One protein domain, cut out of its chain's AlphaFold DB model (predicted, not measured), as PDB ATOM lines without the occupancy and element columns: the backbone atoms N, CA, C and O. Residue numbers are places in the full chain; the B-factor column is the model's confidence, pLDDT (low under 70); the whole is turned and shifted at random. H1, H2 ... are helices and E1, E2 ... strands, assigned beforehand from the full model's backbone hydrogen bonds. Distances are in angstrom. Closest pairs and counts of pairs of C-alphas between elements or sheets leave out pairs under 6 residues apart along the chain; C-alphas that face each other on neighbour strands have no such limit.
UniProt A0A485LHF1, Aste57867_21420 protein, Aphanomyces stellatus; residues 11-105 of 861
ATOM      1  N   ALA A  11      16.444 -43.520 -39.546       57.75
ATOM      2  CA  ALA A  11      15.337 -44.467 -39.687       57.75
ATOM      3  C   ALA A  11      14.752 -44.946 -38.340       57.75
ATOM      4  O   ALA A  11      13.545 -45.154 -38.234       57.75
ATOM      5  N   ALA A  12      15.576 -45.107 -37.297       60.91
ATOM      6  CA  ALA A  12      15.104 -45.493 -35.965       60.91
ATOM      7  C   ALA A  12      14.368 -44.340 -35.259       60.91
ATOM      8  O   ALA A  12      13.371 -44.575 -34.572       60.91
ATOM      9  N   GLN A  13      14.824 -43.100 -35.462       72.12
ATOM     10  CA  GLN A  13      14.138 -41.904 -34.980       72.12
ATOM     11  C   GLN A  13      12.793 -41.710 -35.701       72.12
ATOM     12  O   GLN A  13      11.752 -41.611 -35.057       72.12
ATOM     13  N   GLU A  14      12.775 -41.798 -37.029       74.00
ATOM     14  CA  GLU A  14      11.560 -41.681 -37.840       74.00
ATOM     15  C   GLU A  14      10.525 -42.783 -37.522       74.00
ATOM     16  O   GLU A  14       9.323 -42.520 -37.443       74.00
ATOM     17  N   ALA A  15      10.966 -44.023 -37.269       71.44
ATOM     18  CA  ALA A  15      10.088 -45.111 -36.829       71.44
ATOM     19  C   ALA A  15       9.487 -44.859 -35.433       71.44
ATOM     20  O   ALA A  15       8.318 -45.177 -35.184       71.44
ATOM     21  N   ARG A  16      10.260 -44.257 -34.516       76.00
ATOM     22  CA  ARG A  16       9.785 -43.830 -33.192       76.00
ATOM     23  C   ARG A  16       8.734 -42.727 -33.312       76.00
ATOM     24  O   ARG A  16       7.697 -42.813 -32.650       76.00
ATOM     25  N   ASP A  17       8.961 -41.756 -34.187       79.44
ATOM     26  CA  ASP A  17       8.057 -40.624 -34.393       79.44
ATOM     27  C   ASP A  17       6.765 -41.057 -35.107       79.44
ATOM     28  O   ASP A  17       5.671 -40.693 -34.670       79.44
ATOM     29  N   ARG A  18       6.837 -41.973 -36.086       79.00
ATOM     30  CA  ARG A  18       5.645 -42.635 -36.660       79.00
ATOM     31  C   ARG A  18       4.846 -43.420 -35.614       79.00
ATOM     32  O   ARG A  18       3.616 -43.365 -35.616       79.00
ATOM     33  N   LYS A  19       5.507 -44.110 -34.676       80.31
ATOM     34  CA  LYS A  19       4.832 -44.816 -33.569       80.31
ATOM     35  C   LYS A  19       4.136 -43.846 -32.603       80.31
ATOM     36  O   LYS A  19       3.042 -44.153 -32.122       80.31
ATOM     37  N   ALA A  20       4.728 -42.679 -32.345       83.56
ATOM     38  CA  ALA A  20       4.105 -41.614 -31.560       83.56
ATOM     39  C   ALA A  20       2.885 -41.010 -32.284       83.56
ATOM     40  O   ALA A  20       1.813 -40.915 -31.683       83.56
ATOM     41  N   LEU A  21       3.015 -40.710 -33.582       85.00
ATOM     42  CA  LEU A  21       1.937 -40.202 -34.434       85.00
ATOM     43  C   LEU A  21       0.738 -41.164 -34.478       85.00
ATOM     44  O   LEU A  21      -0.389 -40.741 -34.214       85.00
ATOM     45  N   LYS A  22       0.976 -42.467 -34.714       85.88
ATOM     46  CA  LYS A  22      -0.074 -43.505 -34.668       85.88
ATOM     47  C   LYS A  22      -0.842 -43.451 -33.351       85.88
ATOM     48  O   LYS A  22      -2.070 -43.436 -33.358       85.88
ATOM     49  N   LYS A  23      -0.129 -43.404 -32.219       83.62
ATOM     50  CA  LYS A  23      -0.747 -43.373 -30.887       83.62
ATOM     51  C   LYS A  23      -1.591 -42.110 -30.681       83.62
ATOM     52  O   LYS A  23      -2.720 -42.231 -30.211       83.62
ATOM     53  N   ARG A  24      -1.077 -40.929 -31.057       90.00
ATOM     54  CA  ARG A  24      -1.785 -39.639 -30.944       90.00
ATOM     55  C   ARG A  24      -3.081 -39.640 -31.754       90.00
ATOM     56  O   ARG A  24      -4.138 -39.326 -31.214       90.00
ATOM     57  N   LEU A  25      -3.002 -40.020 -33.029       86.50
ATOM     58  CA  LEU A  25      -4.151 -40.018 -33.933       86.50
ATOM     59  C   LEU A  25      -5.184 -41.077 -33.544       86.50
ATOM     60  O   LEU A  25      -6.358 -40.746 -33.431       86.50
ATOM     61  N   ARG A  26      -4.760 -42.312 -33.236       83.69
ATOM     62  CA  ARG A  26      -5.660 -43.381 -32.767       83.69
ATOM     63  C   ARG A  26      -6.418 -42.968 -31.501       83.69
ATOM     64  O   ARG A  26      -7.626 -43.164 -31.427       83.69
ATOM     65  N   GLN A  27      -5.733 -42.344 -30.537       84.00
ATOM     66  CA  GLN A  27      -6.370 -41.801 -29.335       84.00
ATOM     67  C   GLN A  27      -7.394 -40.706 -29.678       84.00
ATOM     68  O   GLN A  27      -8.521 -40.768 -29.194       84.00
ATOM     69  N   ARG A  28      -7.050 -39.749 -30.552       82.25
ATOM     70  CA  ARG A  28      -7.985 -38.696 -30.982       82.25
ATOM     71  C   ARG A  28      -9.207 -39.236 -31.727       82.25
ATOM     72  O   ARG A  28     -10.304 -38.758 -31.463       82.25
ATOM     73  N   CYS A  29      -9.056 -40.241 -32.593       83.12
ATOM     74  CA  CYS A  29     -10.193 -40.875 -33.269       83.12
ATOM     75  C   CYS A  29     -11.186 -41.490 -32.269       83.12
ATOM     76  O   CYS A  29     -12.393 -41.342 -32.451       83.12
ATOM     77  N   PHE A  30     -10.694 -42.123 -31.195       80.56
ATOM     78  CA  PHE A  30     -11.549 -42.656 -30.129       80.56
ATOM     79  C   PHE A  30     -12.180 -41.561 -29.256       80.56
ATOM     80  O   PHE A  30     -13.363 -41.657 -28.939       80.56
ATOM     81  N   GLU A  31     -11.431 -40.515 -28.887       82.94
ATOM     82  CA  GLU A  31     -11.950 -39.377 -28.105       82.94
ATOM     83  C   GLU A  31     -13.062 -38.613 -28.840       82.94
ATOM     84  O   GLU A  31     -14.027 -38.180 -28.216       82.94
ATOM     85  N   LEU A  32     -12.924 -38.452 -30.159       82.38
ATOM     86  CA  LEU A  32     -13.836 -37.685 -31.010       82.38
ATOM     87  C   LEU A  32     -14.923 -38.545 -31.683       82.38
ATOM     88  O   LEU A  32     -15.740 -38.000 -32.419       82.38
ATOM     89  N   GLN A  33     -14.934 -39.864 -31.445       80.56
ATOM     90  CA  GLN A  33     -15.857 -40.835 -32.060       80.56
ATOM     91  C   GLN A  33     -15.952 -40.703 -33.593       80.56
ATOM     92  O   GLN A  33     -17.034 -40.761 -34.174       80.56
ATOM     93  N   ILE A  34     -14.809 -40.500 -34.253       79.62
ATOM     94  CA  ILE A  34     -14.756 -40.282 -35.703       79.62
ATOM     95  C   ILE A  34     -15.039 -41.601 -36.419       79.62
ATOM     96  O   ILE A  34     -14.290 -42.566 -36.258       79.62
ATOM     97  N   ASP A  35     -16.086 -41.616 -37.243       75.50
ATOM     98  CA  ASP A  35     -16.379 -42.730 -38.138       75.50
ATOM     99  C   ASP A  35     -15.411 -42.717 -39.326       75.50
ATOM    100  O   ASP A  35     -15.611 -42.021 -40.322       75.50
ATOM    101  N   VAL A  36     -14.313 -43.456 -39.157       72.88
ATOM    102  CA  VAL A  36     -13.160 -43.513 -40.064       72.88
ATOM    103  C   VAL A  36     -13.552 -43.940 -41.482       72.88
ATOM    104  O   VAL A  36     -12.934 -43.476 -42.441       72.88
ATOM    105  N   ASP A  37     -14.598 -44.755 -41.618       68.44
ATOM    106  CA  ASP A  37     -15.038 -45.308 -42.901       68.44
ATOM    107  C   ASP A  37     -15.780 -44.268 -43.752       68.44
ATOM    108  O   ASP A  37     -15.786 -44.377 -44.975       68.44
ATOM    109  N   HIS A  38     -16.339 -43.226 -43.121       72.56
ATOM    110  CA  HIS A  38     -17.184 -42.214 -43.765       72.56
ATOM    111  C   HIS A  38     -16.584 -40.789 -43.761       72.56
ATOM    112  O   HIS A  38     -17.208 -39.853 -44.264       72.56
ATOM    113  N   VAL A  39     -15.347 -40.601 -43.267       77.00
ATOM    114  CA  VAL A  39     -14.636 -39.293 -43.234       77.00
ATOM    115  C   VAL A  39     -14.533 -38.627 -44.615       77.00
ATOM    116  O   VAL A  39     -14.527 -37.401 -44.713       77.00
ATOM    117  N   PHE A  40     -14.438 -39.417 -45.686       76.38
ATOM    118  CA  PHE A  40     -14.187 -38.925 -47.047       76.38
ATOM    119  C   PHE A  40     -15.384 -39.074 -48.007       76.38
ATOM    120  O   PHE A  40     -15.286 -38.658 -49.160       76.38
ATOM    121  N   ASP A  41     -16.536 -39.561 -47.532       70.44
ATOM    122  CA  ASP A  41     -17.725 -39.835 -48.364       70.44
ATOM    123  C   ASP A  41     -18.513 -38.580 -48.783       70.44
ATOM    124  O   ASP A  41     -19.430 -38.652 -49.599       70.44
ATOM    125  N   THR A  42     -18.167 -37.409 -48.243       55.78
ATOM    126  CA  THR A  42     -18.871 -36.132 -48.481       55.78
ATOM    127  C   THR A  42     -18.324 -35.319 -49.663       55.78
ATOM    128  O   THR A  42     -18.697 -34.159 -49.837       55.78
ATOM    129  N   VAL A  43     -17.425 -35.887 -50.473       54.25
ATOM    130  CA  VAL A  43     -16.805 -35.184 -51.606       54.25
ATOM    131  C   VAL A  43     -17.604 -35.428 -52.889       54.25
ATOM    132  O   VAL A  43     -17.627 -36.546 -53.397       54.25
ATOM    133  N   ASP A  44     -18.202 -34.367 -53.446       45.19
ATOM    134  CA  ASP A  44     -18.940 -34.365 -54.722       45.19
ATOM    135  C   ASP A  44     -18.030 -34.668 -55.937       45.19
ATOM    136  O   ASP A  44     -17.667 -33.786 -56.721       45.19
ATOM    137  N   GLY A  45     -17.632 -35.930 -56.100       49.88
ATOM    138  CA  GLY A  45     -16.781 -36.409 -57.190       49.88
ATOM    139  C   GLY A  45     -17.151 -37.823 -57.661       49.88
ATOM    140  O   GLY A  45     -17.794 -38.578 -56.930       49.88
ATOM    141  N   PRO A  46     -16.772 -38.211 -58.895       39.47
ATOM    142  CA  PRO A  46     -17.080 -39.535 -59.430       39.47
ATOM    143  C   PRO A  46     -16.415 -40.639 -58.591       39.47
ATOM    144  O   PRO A  46     -15.200 -40.650 -58.405       39.47
ATOM    145  N   GLN A  47     -17.220 -41.593 -58.111       46.06
ATOM    146  CA  GLN A  47     -16.865 -42.566 -57.060       46.06
ATOM    147  C   GLN A  47     -15.757 -43.588 -57.407       46.06
ATOM    148  O   GLN A  47     -15.478 -44.485 -56.618       46.06
ATOM    149  N   SER A  48     -15.101 -43.492 -58.565       42.56
ATOM    150  CA  SER A  48     -14.111 -44.474 -59.029       42.56
ATOM    151  C   SER A  48     -12.695 -44.300 -58.458       42.56
ATOM    152  O   SER A  48     -11.816 -45.075 -58.820       42.56
ATOM    153  N   SER A  49     -12.440 -43.301 -57.602       51.41
ATOM    154  CA  SER A  49     -11.102 -43.039 -57.034       51.41
ATOM    155  C   SER A  49     -11.108 -42.617 -55.555       51.41
ATOM    156  O   SER A  49     -10.248 -41.846 -55.135       51.41
ATOM    157  N   ILE A  50     -12.071 -43.100 -54.760       58.59
ATOM    158  CA  ILE A  50     -12.234 -42.717 -53.339       58.59
ATOM    159  C   ILE A  50     -10.989 -43.070 -52.491       58.59
ATOM    160  O   ILE A  50     -10.687 -42.390 -51.517       58.59
ATOM    161  N   GLU A  51     -10.215 -44.087 -52.881       70.31
ATOM    162  CA  GLU A  51      -9.076 -44.596 -52.100       70.31
ATOM    163  C   GLU A  51      -7.814 -43.706 -52.110       70.31
ATOM    164  O   GLU A  51      -6.956 -43.878 -51.240       70.31
ATOM    165  N   LEU A  52      -7.674 -42.763 -53.054       75.44
ATOM    166  CA  LEU A  52      -6.476 -41.922 -53.221       75.44
ATOM    167  C   LEU A  52      -6.832 -40.429 -53.213       75.44
ATOM    168  O   LEU A  52      -7.493 -39.931 -54.122       75.44
ATOM    169  N   VAL A  53      -6.335 -39.688 -52.217       79.44
ATOM    170  CA  VAL A  53      -6.726 -38.287 -51.975       79.44
ATOM    171  C   VAL A  53      -5.528 -37.328 -52.060       79.44
ATOM    172  O   VAL A  53      -4.510 -37.559 -51.406       79.44
ATOM    173  N   PRO A  54      -5.610 -36.196 -52.792       80.75
ATOM    174  CA  PRO A  54      -4.542 -35.194 -52.815       80.75
ATOM    175  C   PRO A  54      -4.196 -34.669 -51.411       80.75
ATOM    176  O   PRO A  54      -5.096 -34.285 -50.664       80.75
ATOM    177  N   ARG A  55      -2.900 -34.570 -51.063       80.44
ATOM    178  CA  ARG A  55      -2.426 -34.165 -49.714       80.44
ATOM    179  C   ARG A  55      -3.109 -32.910 -49.160       80.44
ATOM    180  O   ARG A  55      -3.484 -32.888 -47.994       80.44
ATOM    181  N   ALA A  56      -3.306 -31.883 -49.988       78.62
ATOM    182  CA  ALA A  56      -3.969 -30.644 -49.573       78.62
ATOM    183  C   ALA A  56      -5.440 -30.856 -49.162       78.62
ATOM    184  O   ALA A  56      -5.895 -30.253 -48.191       78.62
ATOM    185  N   LEU A  57      -6.170 -31.733 -49.863       81.00
ATOM    186  CA  LEU A  57      -7.547 -32.091 -49.518       81.00
ATOM    187  C   LEU A  57      -7.565 -33.007 -48.291       81.00
ATOM    188  O   LEU A  57      -8.295 -32.729 -47.348       81.00
ATOM    189  N   PHE A  58      -6.685 -34.011 -48.247       86.75
ATOM    190  CA  PHE A  58      -6.521 -34.910 -47.104       86.75
ATOM    191  C   PHE A  58      -6.273 -34.146 -45.792       86.75
ATOM    192  O   PHE A  58      -7.007 -34.332 -44.824       86.75
ATOM    193  N   PHE A  59      -5.299 -33.226 -45.762       88.12
ATOM    194  CA  PHE A  59      -5.012 -32.421 -44.569       88.12
ATOM    195  C   PHE A  59      -6.167 -31.484 -44.192       88.12
ATOM    196  O   PHE A  59      -6.432 -31.301 -43.006       88.12
ATOM    197  N   LYS A  60      -6.879 -30.917 -45.178       85.38
ATOM    198  CA  LYS A  60      -8.054 -30.066 -44.939       85.38
ATOM    199  C   LYS A  60      -9.205 -30.857 -44.309       85.38
ATOM    200  O   LYS A  60      -9.772 -30.395 -43.323       85.38
ATOM    201  N   THR A  61      -9.521 -32.041 -44.836       84.81
ATOM    202  CA  THR A  61     -10.573 -32.917 -44.299       84.81
ATOM    203  C   THR A  61     -10.200 -33.421 -42.904       84.81
ATOM    204  O   THR A  61     -10.974 -33.250 -41.968       84.81
ATOM    205  N   MET A  62      -8.978 -33.927 -42.709       86.44
ATOM    206  CA  MET A  62      -8.497 -34.365 -41.389       86.44
ATOM    207  C   MET A  62      -8.576 -33.248 -40.337       86.44
ATOM    208  O   MET A  62      -9.058 -33.479 -39.229       86.44
ATOM    209  N   ALA A  63      -8.187 -32.017 -40.686       87.44
ATOM    210  CA  ALA A  63      -8.322 -30.863 -39.797       87.44
ATOM    211  C   ALA A  63      -9.790 -30.502 -39.497       87.44
ATOM    212  O   ALA A  63     -10.100 -30.166 -38.354       87.44
ATOM    213  N   ALA A  64     -10.699 -30.619 -40.473       85.69
ATOM    214  CA  ALA A  64     -12.135 -30.394 -40.272       85.69
ATOM    215  C   ALA A  64     -12.765 -31.399 -39.285       85.69
ATOM    216  O   ALA A  64     -13.655 -31.028 -38.525       85.69
ATOM    217  N   HIS A  65     -12.247 -32.631 -39.226       83.31
ATOM    218  CA  HIS A  65     -12.623 -33.644 -38.231       83.31
ATOM    219  C   HIS A  65     -11.792 -33.580 -36.928       83.31
ATOM    220  O   HIS A  65     -11.828 -34.505 -36.122       83.31
ATOM    221  N   GLY A  66     -11.034 -32.504 -36.685       82.81
ATOM    222  CA  GLY A  66     -10.266 -32.309 -35.444       82.81
ATOM    223  C   GLY A  66      -8.936 -33.075 -35.361       82.81
ATOM    224  O   GLY A  66      -8.253 -33.015 -34.338       82.81
ATOM    225  N   LEU A  67      -8.523 -33.750 -36.437       85.50
ATOM    226  CA  LEU A  67      -7.262 -34.491 -36.559       85.50
ATOM    227  C   LEU A  67      -6.178 -33.644 -37.246       85.50
ATOM    228  O   LEU A  67      -5.558 -34.063 -38.225       85.50
ATOM    229  N   ALA A  68      -5.954 -32.428 -36.743       86.56
ATOM    230  CA  ALA A  68      -4.908 -31.549 -37.260       86.56
ATOM    231  C   ALA A  68      -3.505 -32.173 -37.094       86.56
ATOM    232  O   ALA A  68      -3.191 -32.778 -36.058       86.56
ATOM    233  N   LEU A  69      -2.680 -32.005 -38.131       88.25
ATOM    234  CA  LEU A  69      -1.294 -32.465 -38.213       88.25
ATOM    235  C   LEU A  69      -0.348 -31.264 -38.262       88.25
ATOM    236  O   LEU A  69      -0.552 -30.358 -39.076       88.25
ATOM    237  N   ASP A  70       0.703 -31.301 -37.451       86.75
ATOM    238  CA  ASP A  70       1.787 -30.314 -37.483       86.75
ATOM    239  C   ASP A  70       2.703 -30.554 -38.699       86.75
ATOM    240  O   ASP A  70       2.716 -31.649 -39.259       86.75
ATOM    241  N   GLU A  71       3.509 -29.569 -39.122       81.69
ATOM    242  CA  GLU A  71       4.348 -29.700 -40.336       81.69
ATOM    243  C   GLU A  71       5.247 -30.951 -40.322       81.69
ATOM    244  O   GLU A  71       5.274 -31.704 -41.295       81.69
ATOM    245  N   ARG A  72       5.877 -31.258 -39.180       80.44
ATOM    246  CA  ARG A  72       6.686 -32.480 -39.000       80.44
ATOM    247  C   ARG A  72       5.868 -33.766 -39.144       80.44
ATOM    248  O   ARG A  72       6.381 -34.786 -39.580       80.44
ATOM    249  N   GLU A  73       4.586 -33.749 -38.790       83.56
ATOM    250  CA  GLU A  73       3.706 -34.914 -38.933       83.56
ATOM    251  C   GLU A  73       3.171 -35.050 -40.367       83.56
ATOM    252  O   GLU A  73       2.970 -36.167 -40.846       83.56
ATOM    253  N   LYS A  74       2.995 -33.935 -41.092       83.44
ATOM    254  CA  LYS A  74       2.660 -33.932 -42.530       83.44
ATOM    255  C   LYS A  74       3.773 -34.531 -43.394       83.44
ATOM    256  O   LYS A  74       3.476 -35.053 -44.474       83.44
ATOM    257  N   GLU A  75       5.023 -34.462 -42.935       77.75
ATOM    258  CA  GLU A  75       6.169 -35.176 -43.514       77.75
ATOM    259  C   GLU A  75       6.063 -36.687 -43.257       77.75
ATOM    260  O   GLU A  75       6.158 -37.470 -44.197       77.75
ATOM    261  N   LEU A  76       5.733 -37.116 -42.031       77.69
ATOM    262  CA  LEU A  76       5.525 -38.540 -41.715       77.69
ATOM    263  C   LEU A  76       4.357 -39.177 -42.495       77.69
ATOM    264  O   LEU A  76       4.371 -40.384 -42.747       77.69
ATOM    265  N   VAL A  77       3.363 -38.385 -42.921       78.56
ATOM    266  CA  VAL A  77       2.264 -38.853 -43.790       78.56
ATOM    267  C   VAL A  77       2.720 -39.181 -45.220       78.56
ATOM    268  O   VAL A  77       2.037 -39.944 -45.898       78.56
ATOM    269  N   VAL A  78       3.893 -38.712 -45.670       74.00
ATOM    270  CA  VAL A  78       4.452 -39.068 -46.995       74.00
ATOM    271  C   VAL A  78       4.602 -40.586 -47.161       74.00
ATOM    272  O   VAL A  78       4.445 -41.091 -48.267       74.00
ATOM    273  N   PHE A  79       4.797 -41.331 -46.069       72.25
ATOM    274  CA  PHE A  79       4.870 -42.796 -46.087       72.25
ATOM    275  C   PHE A  79       3.562 -43.492 -46.526       72.25
ATOM    276  O   PHE A  79       3.595 -44.648 -46.937       72.25
ATOM    277  N   PHE A  80       2.415 -42.807 -46.453       77.88
ATOM    278  CA  PHE A  80       1.113 -43.309 -46.924       77.88
ATOM    279  C   PHE A  80       0.703 -42.713 -48.272       77.88
ATOM    280  O   PHE A  80      -0.389 -42.995 -48.763       77.88
ATOM    281  N   CYS A  81       1.555 -41.883 -48.877       73.50
ATOM    282  CA  CYS A  81       1.345 -41.426 -50.237       73.50
ATOM    283  C   CYS A  81       1.652 -42.548 -51.235       73.50
ATOM    284  O   CYS A  81       2.652 -43.257 -51.120       73.50
ATOM    285  N   SER A  82       0.824 -42.648 -52.271       63.31
ATOM    286  CA  SER A  82       1.188 -43.291 -53.524       63.31
ATOM    287  C   SER A  82       2.449 -42.638 -54.117       63.31
ATOM    288  O   SER A  82       2.778 -41.492 -53.789       63.31
ATOM    289  N   PRO A  83       3.133 -43.296 -55.068       46.91
ATOM    290  CA  PRO A  83       4.274 -42.706 -55.775       46.91
ATOM    291  C   PRO A  83       3.931 -41.445 -56.591       46.91
ATOM    292  O   PRO A  83       4.847 -40.722 -56.973       46.91
ATOM    293  N   SER A  84       2.636 -41.180 -56.821       47.56
ATOM    294  CA  SER A  84       2.060 -39.953 -57.394       47.56
ATOM    295  C   SER A  84       1.644 -38.904 -56.344       47.56
ATOM    296  O   SER A  84       0.989 -37.914 -56.666       47.56
ATOM    297  N   GLY A  85       2.031 -39.085 -55.075       62.44
ATOM    298  CA  GLY A  85       1.851 -38.118 -53.987       62.44
ATOM    299  C   GLY A  85       0.427 -37.993 -53.442       62.44
ATOM    300  O   GLY A  85       0.177 -37.097 -52.633       62.44
ATOM    301  N   LEU A  86      -0.499 -38.861 -53.859       75.25
ATOM    302  CA  LEU A  86      -1.861 -38.940 -53.327       75.25
ATOM    303  C   LEU A  86      -1.861 -39.823 -52.076       75.25
ATOM    304  O   LEU A  86      -1.307 -40.914 -52.096       75.25
ATOM    305  N   VAL A  87      -2.482 -39.390 -50.984       82.38
ATOM    306  CA  VAL A  87      -2.575 -40.185 -49.752       82.38
ATOM    307  C   VAL A  87      -3.528 -41.357 -49.975       82.38
ATOM    308  O   VAL A  87      -4.693 -41.148 -50.308       82.38
ATOM    309  N   SER A  88      -3.039 -42.579 -49.765       82.38
ATOM    310  CA  SER A  88      -3.849 -43.796 -49.741       82.38
ATOM    311  C   SER A  88      -4.640 -43.858 -48.440       82.38
ATOM    312  O   SER A  88      -4.071 -44.101 -47.371       82.38
ATOM    313  N   LEU A  89      -5.957 -43.646 -48.528       82.31
ATOM    314  CA  LEU A  89      -6.851 -43.777 -47.379       82.31
ATOM    315  C   LEU A  89      -6.804 -45.195 -46.788       82.31
ATOM    316  O   LEU A  89      -6.616 -45.292 -45.573       82.31
ATOM    317  N   PRO A  90      -6.857 -46.294 -47.578       76.25
ATOM    318  CA  PRO A  90      -6.747 -47.643 -47.025       76.25
ATOM    319  C   PRO A  90      -5.434 -47.861 -46.265       76.25
ATOM    320  O   PRO A  90      -5.444 -48.392 -45.156       76.25
ATOM    321  N   SER A  91      -4.297 -47.409 -46.809       76.62
ATOM    322  CA  SER A  91      -2.990 -47.572 -46.154       76.62
ATOM    323  C   SER A  91      -2.878 -46.740 -44.874       76.62
ATOM    324  O   SER A  91      -2.349 -47.225 -43.873       76.62
ATOM    325  N   PHE A  92      -3.394 -45.510 -44.885       84.44
ATOM    326  CA  PHE A  92      -3.396 -44.625 -43.724       84.44
ATOM    327  C   PHE A  92      -4.332 -45.125 -42.612       84.44
ATOM    328  O   PHE A  92      -3.937 -45.169 -41.447       84.44
ATOM    329  N   PHE A  93      -5.547 -45.567 -42.943       80.81
ATOM    330  CA  PHE A  93      -6.505 -46.079 -41.959       80.81
ATOM    331  C   PHE A  93      -6.122 -47.459 -41.414       80.81
ATOM    332  O   PHE A  93      -6.248 -47.691 -40.209       80.81
ATOM    333  N   HIS A  94      -5.539 -48.330 -42.243       76.75
ATOM    334  CA  HIS A  94      -4.916 -49.569 -41.774       76.75
ATOM    335  C   HIS A  94      -3.736 -49.283 -40.828       76.75
ATOM    336  O   HIS A  94      -3.599 -49.922 -39.784       76.75
ATOM    337  N   PHE A  95      -2.922 -48.262 -41.122       81.19
ATOM    338  CA  PHE A  95      -1.887 -47.798 -40.199       81.19
ATOM    339  C   PHE A  95      -2.465 -47.259 -38.886       81.19
ATOM    340  O   PHE A  95      -1.927 -47.597 -37.831       81.19
ATOM    341  N   LEU A  96      -3.549 -46.475 -38.911       78.62
ATOM    342  CA  LEU A  96      -4.198 -45.985 -37.690       78.62
ATOM    343  C   LEU A  96      -4.802 -47.108 -36.837       78.62
ATOM    344  O   LEU A  96      -4.822 -46.965 -35.613       78.62
ATOM    345  N   ASP A  97      -5.207 -48.229 -37.448       72.25
ATOM    346  CA  ASP A  97      -5.699 -49.422 -36.742       72.25
ATOM    347  C   ASP A  97      -6.942 -49.089 -35.879       72.25
ATOM    348  O   ASP A  97      -7.060 -49.430 -34.702       72.25
ATOM    349  N   VAL A  98      -7.864 -48.316 -36.460       67.62
ATOM    350  CA  VAL A  98      -9.134 -47.904 -35.822       67.62
ATOM    351  C   VAL A  98     -10.315 -48.748 -36.322       67.62
ATOM    352  O   VAL A  98     -11.261 -48.976 -35.569       67.62
ATOM    353  N   GLN A  99     -10.243 -49.276 -37.548       57.59
ATOM    354  CA  GLN A  99     -11.235 -50.207 -38.089       57.59
ATOM    355  C   GLN A  99     -11.175 -51.567 -37.378       57.59
ATOM    356  O   GLN A  99     -10.102 -52.153 -37.225       57.59
ATOM    357  N   LYS A 100     -12.341 -52.122 -37.029       50.78
ATOM    358  CA  LYS A 100     -12.488 -53.553 -36.727       50.78
ATOM    359  C   LYS A 100     -12.974 -54.283 -37.981       50.78
ATOM    360  O   LYS A 100     -14.055 -53.948 -38.467       50.78
ATOM    361  N   PRO A 101     -12.268 -55.315 -38.478       49.28
ATOM    362  CA  PRO A 101     -12.847 -56.215 -39.470       49.28
ATOM    363  C   PRO A 101     -14.122 -56.862 -38.908       49.28
ATOM    364  O   PRO A 101     -14.146 -57.258 -37.741       49.28
ATOM    365  N   LYS A 102     -15.172 -56.994 -39.731       48.25
ATOM    366  CA  LYS A 102     -16.488 -57.514 -39.296       48.25
ATOM    367  C   LYS A 102     -16.429 -58.924 -38.690       48.25
ATOM    368  O   LYS A 102     -17.240 -59.228 -37.822       48.25
ATOM    369  N   ASP A 103     -15.428 -59.714 -39.078       51.62
ATOM    370  CA  ASP A 103     -15.185 -61.080 -38.598       51.62
ATOM    371  C   ASP A 103     -13.929 -61.198 -37.705       51.62
ATOM    372  O   ASP A 103     -13.380 -62.288 -37.534       51.62
ATOM    373  N   HIS A 104     -13.418 -60.089 -37.147       50.75
ATOM    374  CA  HIS A 104     -12.209 -60.122 -36.319       50.75
ATOM    375  C   HIS A 104     -12.472 -60.723 -34.934       50.75
ATOM    376  O   HIS A 104     -12.793 -60.027 -33.968       50.75
ATOM    377  N   ILE A 105     -12.267 -62.033 -34.841       54.19
ATOM    378  CA  ILE A 105     -11.912 -62.687 -33.587       54.19
ATOM    379  C   ILE A 105     -10.433 -62.386 -33.337       54.19
ATOM    380  O   ILE A 105      -9.576 -62.776 -34.129       54.19
TER     381      ILE A 105
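What this domain is: This is residues 11 to 105 of the 861 residues of the protein "Aste57867_21420 protein" of Aphanomyces stellatus (UniProt A0A485LHF1). One long helix, H1, runs along one side of a small body in which three short helices, H2, H3 and H4, lie between H1 and a tiny ladder of two strands, E1 and E2. H4 leads from the ladder back to H1, nearly at right angles to it, while a long link, residues 32 to 51, goes from H1 round to E1; within it residues 44 to 49 stick out, as does the tail of residues 100 to 105. The printed part has 95 residues with four named helices and two named strands, in the order H1 E1 H2 H3 E2 H4; the sheet, E1 - E2, is antiparallel and the class is mostly helix. The whole is compact, with a radius of gyration of the C-alphas of 13.4 A and spans of 40 by 36 by 24 A.

Where its parts are: H1, residues 11 to 31, begins with C-alpha 11 at (15.337, -44.467, -39.687) and is 30.1 A long. E1, residues 52 to 54, begins with C-alpha 52 at (-6.476, -41.922, -53.221). H2 is residues 55 to 64, 14.1 A long, and H3 residues 71 to 80, 15.5 A long. E2 is residues 86 to 88. H4, residues 89 to 96, is 10.3 A long and ends with C-alpha 96 at (-4.198, -45.985, -37.690).

How they stand to each other: H1 touches H4 with residues 22 to 26 alone, about perpendicular at 87 degrees; the closest C-alphas, of Lys 22 and Leu 96, are 5.7 A apart. H1 only just touches H3, with 3 pairs of C-alphas within 8 A, about perpendicular at 85 degrees; the closest are those of Arg 18 and Leu 76, 6.5 A. H3 and H4 only just touch, also with 3 pairs, at a steep tilt of 66 degrees, opposite ways; the closest C-alphas are those of Phe 80 and Phe 92, 5.7 A. The helix packing is mostly crossed, with 0 of these 3 pairs at a shallow tilt. H2 touches no helix but is near H3, and H1 and H2 are apart. The closest C-alphas of H3 and E2, of Phe 80 and Val 87, are 5.6 A apart; those of H2 and E2, of Arg 55 and Leu 86, 6.0 A. E1 and E2 are antiparallel at 142 degrees; N 53 and O 87, 2.9 A, and N 87 and O 53, 2.8 A, are within hydrogen-bond range. Every O i to N i+4 pair is within hydrogen-bond range in H1, H2 and H4, and 3 of 6 are in H3.

The domain as a whole: The C-alphas of Ala 12 and Asp 44, the two farthest apart, are 40.4 A apart. The printed part has no cut. H1 to E1 is a long link of 20 residues. The mean pLDDT of the printed part is 73.5; residues 11 to 12, 37, 42 to 50, 82 to 85 and 98 to 105 are under 70.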